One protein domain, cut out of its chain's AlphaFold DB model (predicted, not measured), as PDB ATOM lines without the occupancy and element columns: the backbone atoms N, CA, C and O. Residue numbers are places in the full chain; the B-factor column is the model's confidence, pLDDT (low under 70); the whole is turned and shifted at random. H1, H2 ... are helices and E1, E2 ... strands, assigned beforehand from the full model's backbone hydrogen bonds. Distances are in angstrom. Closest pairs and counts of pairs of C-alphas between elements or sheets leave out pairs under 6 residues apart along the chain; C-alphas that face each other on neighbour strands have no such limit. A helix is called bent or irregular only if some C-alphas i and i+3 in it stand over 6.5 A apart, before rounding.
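Overview. This is residues 2 to 88 of the 102 residues of an uncharacterized protein of candidate division BRC1 bacterium ADurb.BinA292 (UniProt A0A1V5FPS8). A long, sharply bent hairpin of two strands, E1 and E2, has H3 packing on E2, with H2 beyond H3. The printed part has 87 residues, 49 of them in named elements, with three named helices and two named strands in the order H1 E1 E2 H2 H3; E1 and E2 are antiparallel, and the class is mixed, helices and strands. The whole is only just compact, close to loose: radius of gyration of the C-alphas 14.4 A, spans 39 by 33 by 32 A.

Along the chain. Find C-alpha 2 at (159.110, 138.138, 148.649), where H1, residues 2 to 5, begins. E1, residues 7 to 19, spans 26.2 A; E2, residues 28 to 39, 28.2 A. After H2, residues 61 to 70, H3, residues 77 to 86, ends at C-alpha 86, (156.837, 119.538, 146.025).

Arrangement. E1 bends by 102 degrees at residue 10, E2 by 87 at residue 36; N 8 and O 38, 2.9 A, are within hydrogen-bond range. The closest C-alphas of E2 and H3 are Arg 33 and Ala 86, 6.6 A. H2 and H3 are close but not clearly touching, Ile 61 and Ile 83 closest by C-alphas at 7.5 A. Every O i to N i+4 pair is within hydrogen-bond range in H2, 5 of 6 in H3.

Size, cuts and confidence. The link from E2 to H2 is long, 21 residues. The printed part has no cut, and no printed residue is under 70 in pLDDT.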
ATOM      1  N   ILE A   2     157.910 137.381 148.213       93.25
ATOM      2  CA  ILE A   2     159.110 138.138 148.649       93.25
ATOM      3  C   ILE A   2     158.936 138.729 150.057       93.25
ATOM      4  O   ILE A   2     159.832 138.588 150.879       93.25
ATOM      5  N   GLU A   3     157.791 139.337 150.345       92.31
ATOM      6  CA  GLU A   3     157.477 139.937 151.648       92.31
ATOM      7  C   GLU A   3     157.474 138.914 152.795       92.31
ATOM      8  O   GLU A   3     158.235 139.037 153.752       92.31
ATOM      9  N   GLU A   4     156.706 137.834 152.655       92.19
ATOM     10  CA  GLU A   4     156.569 136.814 153.701       92.19
ATOM     11  C   GLU A   4     157.823 135.936 153.836       92.19
ATOM     12  O   GLU A   4     158.258 135.623 154.940       92.19
ATOM     13  N   THR A   5     158.448 135.537 152.721       94.75
ATOM     14  CA  THR A   5     159.517 134.515 152.720       94.75
ATOM     15  C   THR A   5     160.910 135.069 152.424       94.75
ATOM     16  O   THR A   5     161.922 134.440 152.746       94.75
ATOM     17  N   GLY A   6     161.007 136.232 151.782       96.12
ATOM     18  CA  GLY A   6     162.264 136.788 151.281       96.12
ATOM     19  C   GLY A   6     162.770 136.153 149.985       96.12
ATOM     20  O   GLY A   6     163.874 136.489 149.557       96.12
ATOM     21  N   TYR A   7     162.023 135.229 149.374       97.06
ATOM     22  CA  TYR A   7     162.423 134.544 148.145       97.06
ATOM     23  C   TYR A   7     161.688 135.066 146.910       97.06
ATOM     24  O   TYR A   7     160.476 135.278 146.918       97.06
ATOM     25  N   GLU A   8     162.445 135.198 145.826       97.50
ATOM     26  CA  GLU A   8     161.948 135.364 144.464       97.50
ATOM     27  C   GLU A   8     162.066 134.025 143.725       97.50
ATOM     28  O   GLU A   8     163.087 133.341 143.839       97.50
ATOM     29  N   ALA A   9     161.037 133.647 142.969       97.44
ATOM     30  CA  ALA A   9     161.028 132.439 142.151       97.44
ATOM     31  C   ALA A   9     161.303 132.769 140.683       97.44
ATOM     32  O   ALA A   9     160.729 133.709 140.140       97.44
ATOM     33  N   ARG A  10     162.125 131.952 140.014       97.44
ATOM     34  CA  ARG A  10     162.312 132.044 138.559       97.44
ATOM     35  C   ARG A  10     161.129 131.454 137.789       97.44
ATOM     36  O   ARG A  10     160.796 131.936 136.714       97.44
ATOM     37  N   HIS A  11     160.529 130.391 138.322       95.25
ATOM     38  CA  HIS A  11     159.418 129.687 137.691       95.25
ATOM     39  C   HIS A  11     158.315 129.415 138.708       95.25
ATOM     40  O   HIS A  11     158.600 128.986 139.829       95.25
ATOM     41  N   LEU A  12     157.071 129.628 138.286       94.00
ATOM     42  CA  LEU A  12     155.861 129.285 139.020       94.00
ATOM     43  C   LEU A  12     154.983 128.423 138.119       94.00
ATOM     44  O   LEU A  12     154.743 128.766 136.965       94.00
ATOM     45  N   GLU A  13     154.520 127.307 138.657       92.44
ATOM     46  CA  GLU A  13     153.684 126.336 137.955       92.44
ATOM     47  C   GLU A  13     152.473 126.034 138.827       92.44
ATOM     48  O   GLU A  13     152.644 125.639 139.983       92.44
ATOM     49  N   ARG A  14     151.257 126.229 138.309       93.00
ATOM     50  CA  ARG A  14     150.042 125.875 139.047       93.00
ATOM     51  C   ARG A  14     149.917 124.357 139.090       93.00
ATOM     52  O   ARG A  14     149.948 123.713 138.051       93.00
ATOM     53  N   VAL A  15     149.781 123.793 140.285       93.25
ATOM     54  CA  VAL A  15     149.720 122.334 140.508       93.25
ATOM     55  C   VAL A  15     148.357 121.860 141.009       93.25
ATOM     56  O   VAL A  15     148.090 120.663 141.030       93.25
ATOM     57  N   GLY A  16     147.476 122.792 141.375       91.19
ATOM     58  CA  GLY A  16     146.099 122.504 141.757       91.19
ATOM     59  C   GLY A  16     145.367 123.750 142.240       91.19
ATOM     60  O   GLY A  16     145.983 124.779 142.511       91.19
ATOM     61  N   ALA A  17     144.049 123.654 142.344       93.69
ATOM     62  CA  ALA A  17     143.213 124.635 143.019       93.69
ATOM     63  C   ALA A  17     141.971 123.944 143.587       93.69
ATOM     64  O   ALA A  17     141.550 122.907 143.074       93.69
ATOM     65  N   GLY A  18     141.391 124.511 144.635       92.25
ATOM     66  CA  GLY A  18     140.176 123.977 145.229       92.25
ATOM     67  C   GLY A  18     139.713 124.778 146.439       92.25
ATOM     68  O   GLY A  18     140.454 125.632 146.933       92.25
ATOM     69  N   PRO A  19     138.482 124.529 146.905       92.75
ATOM     70  CA  PRO A  19     137.956 125.181 148.094       92.75
ATOM     71  C   PRO A  19     138.762 124.803 149.344       92.75
ATOM     72  O   PRO A  19     139.167 123.650 149.496       92.75
ATOM     73  N   THR A  20     138.953 125.753 150.261       90.50
ATOM     74  CA  THR A  20     139.646 125.505 151.543       90.50
ATOM     75  C   THR A  20     138.804 124.654 152.492       90.50
ATOM     76  O   THR A  20     139.333 123.835 153.241       90.50
ATOM     77  N   SER A  21     137.477 124.807 152.435       90.88
ATOM     78  CA  SER A  21     136.511 123.969 153.145       90.88
ATOM     79  C   SER A  21     135.140 124.040 152.465       90.88
ATOM     80  O   SER A  21     134.337 124.925 152.760       90.88
ATOM     81  N   SER A  22     134.851 123.092 151.562       89.19
ATOM     82  CA  SER A  22     133.645 123.096 150.706       89.19
ATOM     83  C   SER A  22     132.311 123.127 151.459       89.19
ATOM     84  O   SER A  22     131.283 123.433 150.865       89.19
ATOM     85  N   GLY A  23     132.307 122.756 152.744       92.81
ATOM     86  CA  GLY A  23     131.119 122.783 153.597       92.81
ATOM     87  C   GLY A  23     130.959 124.058 154.433       92.81
ATOM     88  O   GLY A  23     129.952 124.183 155.121       92.81
ATOM     89  N   LEU A  24     131.939 124.971 154.417       93.56
ATOM     90  CA  LEU A  24     131.984 126.136 155.310       93.56
ATOM     91  C   LEU A  24     132.182 127.467 154.573       93.56
ATOM     92  O   LEU A  24     131.620 128.476 154.991       93.56
ATOM     93  N   THR A  25     132.975 127.486 153.503       91.88
ATOM     94  CA  THR A  25     133.347 128.713 152.786       91.88
ATOM     95  C   THR A  25     133.418 128.479 151.278       91.88
ATOM     96  O   THR A  25     133.661 127.365 150.816       91.88
ATOM     97  N   ASN A  26     133.210 129.548 150.510       92.44
ATOM     98  CA  ASN A  26     133.451 129.595 149.068       92.44
ATOM     99  C   ASN A  26     134.882 130.045 148.720       92.44
ATOM    100  O   ASN A  26     135.190 130.250 147.548       92.44
ATOM    101  N   GLU A  27     135.743 130.226 149.721       94.69
ATOM    102  CA  GLU A  27     137.158 130.526 149.529       94.69
ATOM    103  C   GLU A  27     137.859 129.395 148.766       94.69
ATOM    104  O   GLU A  27     137.749 128.219 149.122       94.69
ATOM    105  N   VAL A  28     138.612 129.772 147.732       93.50
ATOM    106  CA  VAL A  28     139.401 128.871 146.891       93.50
ATOM    107  C   VAL A  28     140.868 129.250 147.000       93.50
ATOM    108  O   VAL A  28     141.231 130.411 146.822       93.50
ATOM    109  N   VAL A  29     141.719 128.251 147.218       94.31
ATOM    110  CA  VAL A  29     143.175 128.400 147.152       94.31
ATOM    111  C   VAL A  29     143.713 127.760 145.884       94.31
ATOM    112  O   VAL A  29     143.231 126.720 145.433       94.31
ATOM    113  N   ALA A  30     144.740 128.382 145.313       94.31
ATOM    114  CA  ALA A  30     145.507 127.836 144.205       94.31
ATOM    115  C   ALA A  30     146.929 127.524 144.673       94.31
ATOM    116  O   ALA A  30     147.622 128.378 145.226       94.31
ATOM    117  N   PHE A  31     147.380 126.300 144.420       93.94
ATOM    118  CA  PHE A  31     148.730 125.862 144.733       93.94
ATOM    119  C   PHE A  31     149.654 126.112 143.551       93.94
ATOM    120  O   PHE A  31     149.384 125.680 142.427       93.94
ATOM    121  N   TYR A  32     150.790 126.741 143.837       94.00
ATOM    122  CA  TYR A  32     151.869 126.944 142.881       94.00
ATOM    123  C   TYR A  32     153.154 126.298 143.383       94.00
ATOM    124  O   TYR A  32     153.570 126.493 144.526       94.00
ATOM    125  N   ARG A  33     153.827 125.563 142.500       94.06
ATOM    126  CA  ARG A  33     155.176 125.060 142.727       94.06
ATOM    127  C   ARG A  33     156.185 126.085 142.225       94.06
ATOM    128  O   ARG A  33     156.310 126.317 141.024       94.06
ATOM    129  N   ALA A  34     156.928 126.670 143.159       94.88
ATOM    130  CA  ALA A  34     157.982 127.629 142.866       94.88
ATOM    131  C   ALA A  34     159.342 126.936 142.688       94.88
ATOM    132  O   ALA A  34     159.756 126.129 143.522       94.88
ATOM    133  N   ARG A  35     160.059 127.252 141.604       94.38
ATOM    134  CA  ARG A  35     161.393 126.705 141.296       94.38
ATOM    135  C   ARG A  35     162.388 127.816 140.966       94.38
ATOM    136  O   ARG A  35     162.017 128.917 140.562       94.38
ATOM    137  N   GLY A  36     163.676 127.505 141.130       95.50
ATOM    138  CA  GLY A  36     164.762 128.466 140.918       95.50
ATOM    139  C   GLY A  36     164.708 129.627 141.911       95.50
ATOM    140  O   GLY A  36     164.807 130.780 141.499       95.50
ATOM    141  N   LEU A  37     164.480 129.315 143.192       96.88
ATOM    142  CA  LEU A  37     164.347 130.306 144.257       96.88
ATOM    143  C   LEU A  37     165.673 131.027 144.525       96.88
ATOM    144  O   LEU A  37     166.723 130.396 144.644       96.88
ATOM    145  N   ARG A  38     165.603 132.345 144.704       97.31
ATOM    146  CA  ARG A  38     166.715 133.203 145.122       97.31
ATOM    147  C   ARG A  38     166.286 134.033 146.325       97.31
ATOM    148  O   ARG A  38     165.221 134.640 146.298       97.31
ATOM    149  N   LYS A  39     167.102 134.072 147.382       96.44
ATOM    150  CA  LYS A  39     166.853 134.944 148.541       96.44
ATOM    151  C   LYS A  39     167.185 136.385 148.143       96.44
ATOM    152  O   LYS A  39     168.314 136.661 147.744       96.44
ATOM    153  N   VAL A  40     166.203 137.277 148.216       96.88
ATOM    154  CA  VAL A  40     166.311 138.690 147.801       96.88
ATOM    155  C   VAL A  40     165.948 139.676 148.910       96.88
ATOM    156  O   VAL A  40     166.230 140.862 148.790       96.88
ATOM    157  N   GLY A  41     165.359 139.191 150.000       93.12
ATOM    158  CA  GLY A  41     165.021 139.984 151.176       93.12
ATOM    159  C   GLY A  41     164.999 139.115 152.425       93.12
ATOM    160  O   GLY A  41     165.153 137.897 152.340       93.12
ATOM    161  N   ARG A  42     164.801 139.726 153.596       90.38
ATOM    162  CA  ARG A  42     164.745 138.988 154.868       90.38
ATOM    163  C   ARG A  42     163.557 138.018 154.911       90.38
ATOM    164  O   ARG A  42     163.727 136.875 155.341       90.38
ATOM    165  N   GLY A  43     162.412 138.442 154.376       92.38
ATOM    166  CA  GLY A  43     161.119 137.831 154.668       92.38
ATOM    167  C   GLY A  43     160.605 138.261 156.044       92.38
ATOM    168  O   GLY A  43     161.235 139.089 156.714       92.38
ATOM    169  N   GLY A  44     159.521 137.628 156.480       89.81
ATOM    170  CA  GLY A  44     158.934 137.802 157.805       89.81
ATOM    171  C   GLY A  44     157.698 138.698 157.863       89.81
ATOM    172  O   GLY A  44     157.260 138.987 158.972       89.81
ATOM    173  N   GLY A  45     157.144 139.097 156.713       89.00
ATOM    174  CA  GLY A  45     155.971 139.973 156.652       89.00
ATOM    175  C   GLY A  45     156.314 141.433 156.945       89.00
ATOM    176  O   GLY A  45     157.486 141.835 156.888       89.00
ATOM    177  N   ASP A  46     155.291 142.223 157.253       87.62
ATOM    178  CA  ASP A  46     155.425 143.628 157.638       87.62
ATOM    179  C   ASP A  46     155.367 143.840 159.168       87.62
ATOM    180  O   ASP A  46     155.548 142.918 159.959       87.62
ATOM    181  N   ALA A  47     155.180 145.087 159.615       83.62
ATOM    182  CA  ALA A  47     155.128 145.422 161.042       83.62
ATOM    183  C   ALA A  47     153.870 144.902 161.770       83.62
ATOM    184  O   ALA A  47     153.833 144.928 163.001       83.62
ATOM    185  N   SER A  48     152.842 144.482 161.033       90.56
ATOM    186  CA  SER A  48     151.589 143.941 161.565       90.56
ATOM    187  C   SER A  48     151.581 142.414 161.653       90.56
ATOM    188  O   SER A  48     150.724 141.841 162.329       90.56
ATOM    189  N   GLU A  49     152.564 141.759 161.037       88.75
ATOM    190  CA  GLU A  49     152.669 140.310 160.964       88.75
ATOM    191  C   GLU A  49     153.851 139.770 161.781       88.75
ATOM    192  O   GLU A  49     154.866 140.429 162.002       88.75
ATOM    193  N   ALA A  50     153.723 138.523 162.234       89.50
ATOM    194  CA  ALA A  50     154.773 137.811 162.956       89.50
ATOM    195  C   ALA A  50     155.068 136.476 162.259       89.50
ATOM    196  O   ALA A  50     154.556 135.429 162.657       89.50
ATOM    197  N   ILE A  51     155.884 136.521 161.201       92.75
ATOM    198  CA  ILE A  51     156.191 135.356 160.359       92.75
ATOM    199  C   ILE A  51     157.656 134.930 160.542       92.75
ATOM    200  O   ILE A  51     158.586 135.714 160.349       92.75
ATOM    201  N   GLU A  52     157.872 133.652 160.863       93.44
ATOM    202  CA  GLU A  52     159.190 133.008 160.832       93.44
ATOM    203  C   GLU A  52     159.299 132.096 159.602       93.44
ATOM    204  O   GLU A  52     158.444 131.246 159.355       93.44
ATOM    205  N   VAL A  53     160.371 132.258 158.819       94.19
ATOM    206  CA  VAL A  53     160.602 131.460 157.607       94.19
ATOM    207  C   VAL A  53     161.480 130.257 157.935       94.19
ATOM    208  O   VAL A  53     162.648 130.416 158.291       94.19
ATOM    209  N   HIS A  54     160.959 129.049 157.721       94.94
ATOM    210  CA  HIS A  54     161.712 127.808 157.898       94.94
ATOM    211  C   HIS A  54     162.086 127.177 156.551       94.94
ATOM    212  O   HIS A  54     161.226 126.744 155.789       94.94
ATOM    213  N   THR A  55     163.385 127.065 156.270       95.25
ATOM    214  CA  THR A  55     163.905 126.286 155.136       95.25
ATOM    215  C   THR A  55     164.268 124.881 155.590       95.25
ATOM    216  O   THR A  55     165.189 124.709 156.389       95.25
ATOM    217  N   VAL A  56     163.566 123.877 155.068       96.50
ATOM    218  CA  VAL A  56     163.732 122.473 155.466       96.50
ATOM    219  C   VAL A  56     164.030 121.622 154.228       96.50
ATOM    220  O   VAL A  56     163.323 121.757 153.226       96.50
ATOM    221  N   PRO A  57     165.046 120.741 154.264       96.44
ATOM    222  CA  PRO A  57     165.285 119.769 153.202       96.44
ATOM    223  C   PRO A  57     164.052 118.892 152.922       96.44
ATOM    224  O   PRO A  57     163.354 118.462 153.842       96.44
ATOM    225  N   LEU A  58     163.764 118.626 151.643       94.50
ATOM    226  CA  LEU A  58     162.532 117.936 151.223       94.50
ATOM    227  C   LEU A  58     162.458 116.469 151.697       94.50
ATOM    228  O   LEU A  58     161.371 115.909 151.867       94.50
ATOM    229  N   ASP A  59     163.609 115.843 151.917       96.31
ATOM    230  CA  ASP A  59     163.738 114.513 152.512       96.31
ATOM    231  C   ASP A  59     163.408 114.511 154.016       96.31
ATOM    232  O   ASP A  59     162.888 113.521 154.522       96.31
ATOM    233  N   GLN A  60     163.603 115.638 154.707       97.81
ATOM    234  CA  GLN A  60     163.365 115.803 156.146       97.81
ATOM    235  C   GLN A  60     162.019 116.460 156.490       97.81
ATOM    236  O   GLN A  60     161.626 116.488 157.658       97.81
ATOM    237  N   ILE A  61     161.298 117.000 155.501       97.56
ATOM    238  CA  ILE A  61     160.110 117.836 155.743       97.56
ATOM    239  C   ILE A  61     159.013 117.124 156.541       97.56
ATOM    240  O   ILE A  61     158.383 117.733 157.401       97.56
ATOM    241  N   VAL A  62     158.806 115.827 156.305       96.88
ATOM    242  CA  VAL A  62     157.756 115.054 156.984       96.88
ATOM    243  C   VAL A  62     158.048 114.944 158.480       96.88
ATOM    244  O   VAL A  62     157.165 115.190 159.300       96.88
ATOM    245  N   ASP A  63     159.288 114.624 158.843       97.94
ATOM    246  CA  ASP A  63     159.685 114.502 160.246       97.94
ATOM    247  C   ASP A  63     159.734 115.864 160.936       97.94
ATOM    248  O   ASP A  63     159.369 115.989 162.105       97.94
ATOM    249  N   TRP A  64     160.113 116.912 160.200       98.06
ATOM    250  CA  TRP A  64     160.058 118.280 160.700       98.06
ATOM    251  C   TRP A  64     158.624 118.703 161.050       98.06
ATOM    252  O   TRP A  64     158.405 119.206 162.152       98.06
ATOM    253  N   VAL A  65     157.648 118.444 160.170       97.69
ATOM    254  CA  VAL A  65     156.229 118.756 160.427       97.69
ATOM    255  C   VAL A  65     155.700 117.973 161.627       97.69
ATOM    256  O   VAL A  65     155.067 118.561 162.500       97.69
ATOM    257  N   LYS A  66     156.012 116.672 161.728       97.81
ATOM    258  CA  LYS A  66     155.624 115.849 162.888       97.81
ATOM    259  C   LYS A  66     156.165 116.414 164.197       97.81
ATOM    260  O   LYS A  66     155.431 116.493 165.177       97.81
ATOM    261  N   ARG A  67     157.432 116.833 164.211       98.31
ATOM    262  CA  ARG A  67     158.039 117.458 165.388       98.31
ATOM    263  C   ARG A  67     157.345 118.774 165.740       98.31
ATOM    264  O   ARG A  67     157.047 118.984 166.905       98.31
ATOM    265  N   LYS A  68     157.033 119.626 164.758       97.69
ATOM    266  CA  LYS A  68     156.303 120.880 165.012       97.69
ATOM    267  C   LYS A  68     154.900 120.651 165.561       97.69
ATOM    268  O   LYS A  68     154.521 121.331 166.506       97.69
ATOM    269  N   ALA A  69     154.177 119.662 165.046       96.75
ATOM    270  CA  ALA A  69     152.889 119.271 165.610       96.75
ATOM    271  C   ALA A  69     153.019 118.795 167.071       96.75
ATOM    272  O   ALA A  69     152.183 119.134 167.899       96.75
ATOM    273  N   ALA A  70     154.086 118.058 167.402       97.75
ATOM    274  CA  ALA A  70     154.375 117.627 168.773       97.75
ATOM    275  C   ALA A  70     154.839 118.769 169.705       97.75
ATOM    276  O   ALA A  70     154.817 118.604 170.919       97.75
ATOM    277  N   GLU A  71     155.246 119.916 169.153       97.12
ATOM    278  CA  GLU A  71     155.539 121.166 169.875       97.12
ATOM    279  C   GLU A  71     154.277 122.053 170.026       97.12
ATOM    280  O   GLU A  71     154.392 123.276 170.121       97.12
ATOM    281  N   ASP A  72     153.076 121.461 169.976       94.38
ATOM    282  CA  ASP A  72     151.767 122.135 170.062       94.38
ATOM    283  C   ASP A  72     151.534 123.229 168.998       94.38
ATOM    284  O   ASP A  72     150.734 124.154 169.176       94.38
ATOM    285  N   ARG A  73     152.217 123.141 167.849       95.81
ATOM    286  CA  ARG A  73     151.953 124.026 166.705       95.81
ATOM    287  C   ARG A  73     150.810 123.475 165.863       95.81
ATOM    288  O   ARG A  73     150.825 122.313 165.458       95.81
ATOM    289  N   LEU A  74     149.860 124.343 165.520       97.56
ATOM    290  CA  LEU A  74     148.849 124.026 164.517       97.56
ATOM    291  C   LEU A  74     149.514 123.925 163.143       97.56
ATOM    292  O   LEU A  74     150.170 124.862 162.690       97.56
ATOM    293  N   ILE A  75     149.336 122.778 162.493       97.06
ATOM    294  CA  ILE A  75     149.786 122.557 161.122       97.06
ATOM    295  C   ILE A  75     148.581 122.706 160.209       97.06
ATOM    296  O   ILE A  75     147.631 121.926 160.282       97.06
ATOM    297  N   GLU A  76     148.632 123.709 159.343       95.06
ATOM    298  CA  GLU A  76     147.613 123.918 158.326       95.06
ATOM    299  C   GLU A  76     147.557 122.716 157.367       95.06
ATOM    300  O   GLU A  76     148.587 122.183 156.944       95.06
ATOM    301  N   VAL A  77     146.351 122.276 157.001       92.94
ATOM    302  CA  VAL A  77     146.164 121.071 156.179       92.94
ATOM    303  C   VAL A  77     146.830 121.187 154.799       92.94
ATOM    304  O   VAL A  77     147.353 120.201 154.271       92.94
ATOM    305  N   ASN A  78     146.903 122.398 154.244       93.62
ATOM    306  CA  ASN A  78     147.522 122.648 152.945       93.62
ATOM    307  C   ASN A  78     149.046 122.445 152.955       93.62
ATOM    308  O   ASN A  78     149.623 122.195 151.896       93.62
ATOM    309  N   VAL A  79     149.706 122.431 154.122       95.81
ATOM    310  CA  VAL A  79     151.130 122.060 154.237       95.81
ATOM    311  C   VAL A  79     151.358 120.628 153.748       95.81
ATOM    312  O   VAL A  79     152.325 120.365 153.031       95.81
ATOM    313  N   TYR A  80     150.454 119.696 154.068       95.00
ATOM    314  CA  TYR A  80     150.565 118.307 153.616       95.00
ATOM    315  C   TYR A  80     150.403 118.191 152.096       95.00
ATOM    316  O   TYR A  80     151.178 117.481 151.447       95.00
ATOM    317  N   ALA A  81     149.457 118.937 151.514       94.06
ATOM    318  CA  ALA A  81     149.299 119.035 150.064       94.06
ATOM    319  C   ALA A  81     150.550 119.646 149.407       94.06
ATOM    320  O   ALA A  81     151.058 119.120 148.418       94.06
ATOM    321  N   GLY A  82     151.121 120.695 150.007       94.56
ATOM    322  CA  GLY A  82     152.371 121.309 149.563       94.56
ATOM    323  C   GLY A  82     153.540 120.319 149.513       94.56
ATOM    324  O   GLY A  82     154.271 120.291 148.524       94.56
ATOM    325  N   ILE A  83     153.690 119.454 150.525       95.06
ATOM    326  CA  ILE A  83     154.716 118.392 150.541       95.06
ATOM    327  C   ILE A  83     154.510 117.409 149.386       95.06
ATOM    328  O   ILE A  83     155.479 117.035 148.719       95.06
ATOM    329  N   PHE A  84     153.265 116.998 149.143       93.50
ATOM    330  CA  PHE A  84     152.925 116.119 148.027       93.50
ATOM    331  C   PHE A  84     153.307 116.757 146.682       93.50
ATOM    332  O   PHE A  84     154.079 116.173 145.919       93.50
ATOM    333  N   PHE A  85     152.877 117.995 146.425       93.44
ATOM    334  CA  PHE A  85     153.178 118.696 145.173       93.44
ATOM    335  C   PHE A  85     154.674 118.991 144.980       93.44
ATOM    336  O   PHE A  85     155.188 118.929 143.855       93.44
ATOM    337  N   ALA A  86     155.399 119.282 146.064       92.31
ATOM    338  CA  ALA A  86     156.837 119.538 146.025       92.31
ATOM    339  C   ALA A  86     157.647 118.307 145.582       92.31
ATOM    340  O   ALA A  86     158.678 118.462 144.926       92.31
ATOM    341  N   ARG A  87     157.174 117.091 145.895       88.88
ATOM    342  CA  ARG A  87     157.830 115.822 145.527       88.88
ATOM    343  C   ARG A  87     157.621 115.402 144.073       88.88
ATOM    344  O   ARG A  87     158.332 114.519 143.605       88.88
ATOM    345  N   GLY A  88     156.730 116.075 143.349       77.31
ATOM    346  CA  GLY A  88     156.450 115.794 141.947       77.31
ATOM    347  C   GLY A  88     155.066 115.192 141.770       77.31
ATOM    348  O   GLY A  88     154.849 114.016 142.029       77.31
TER     349      GLY A  88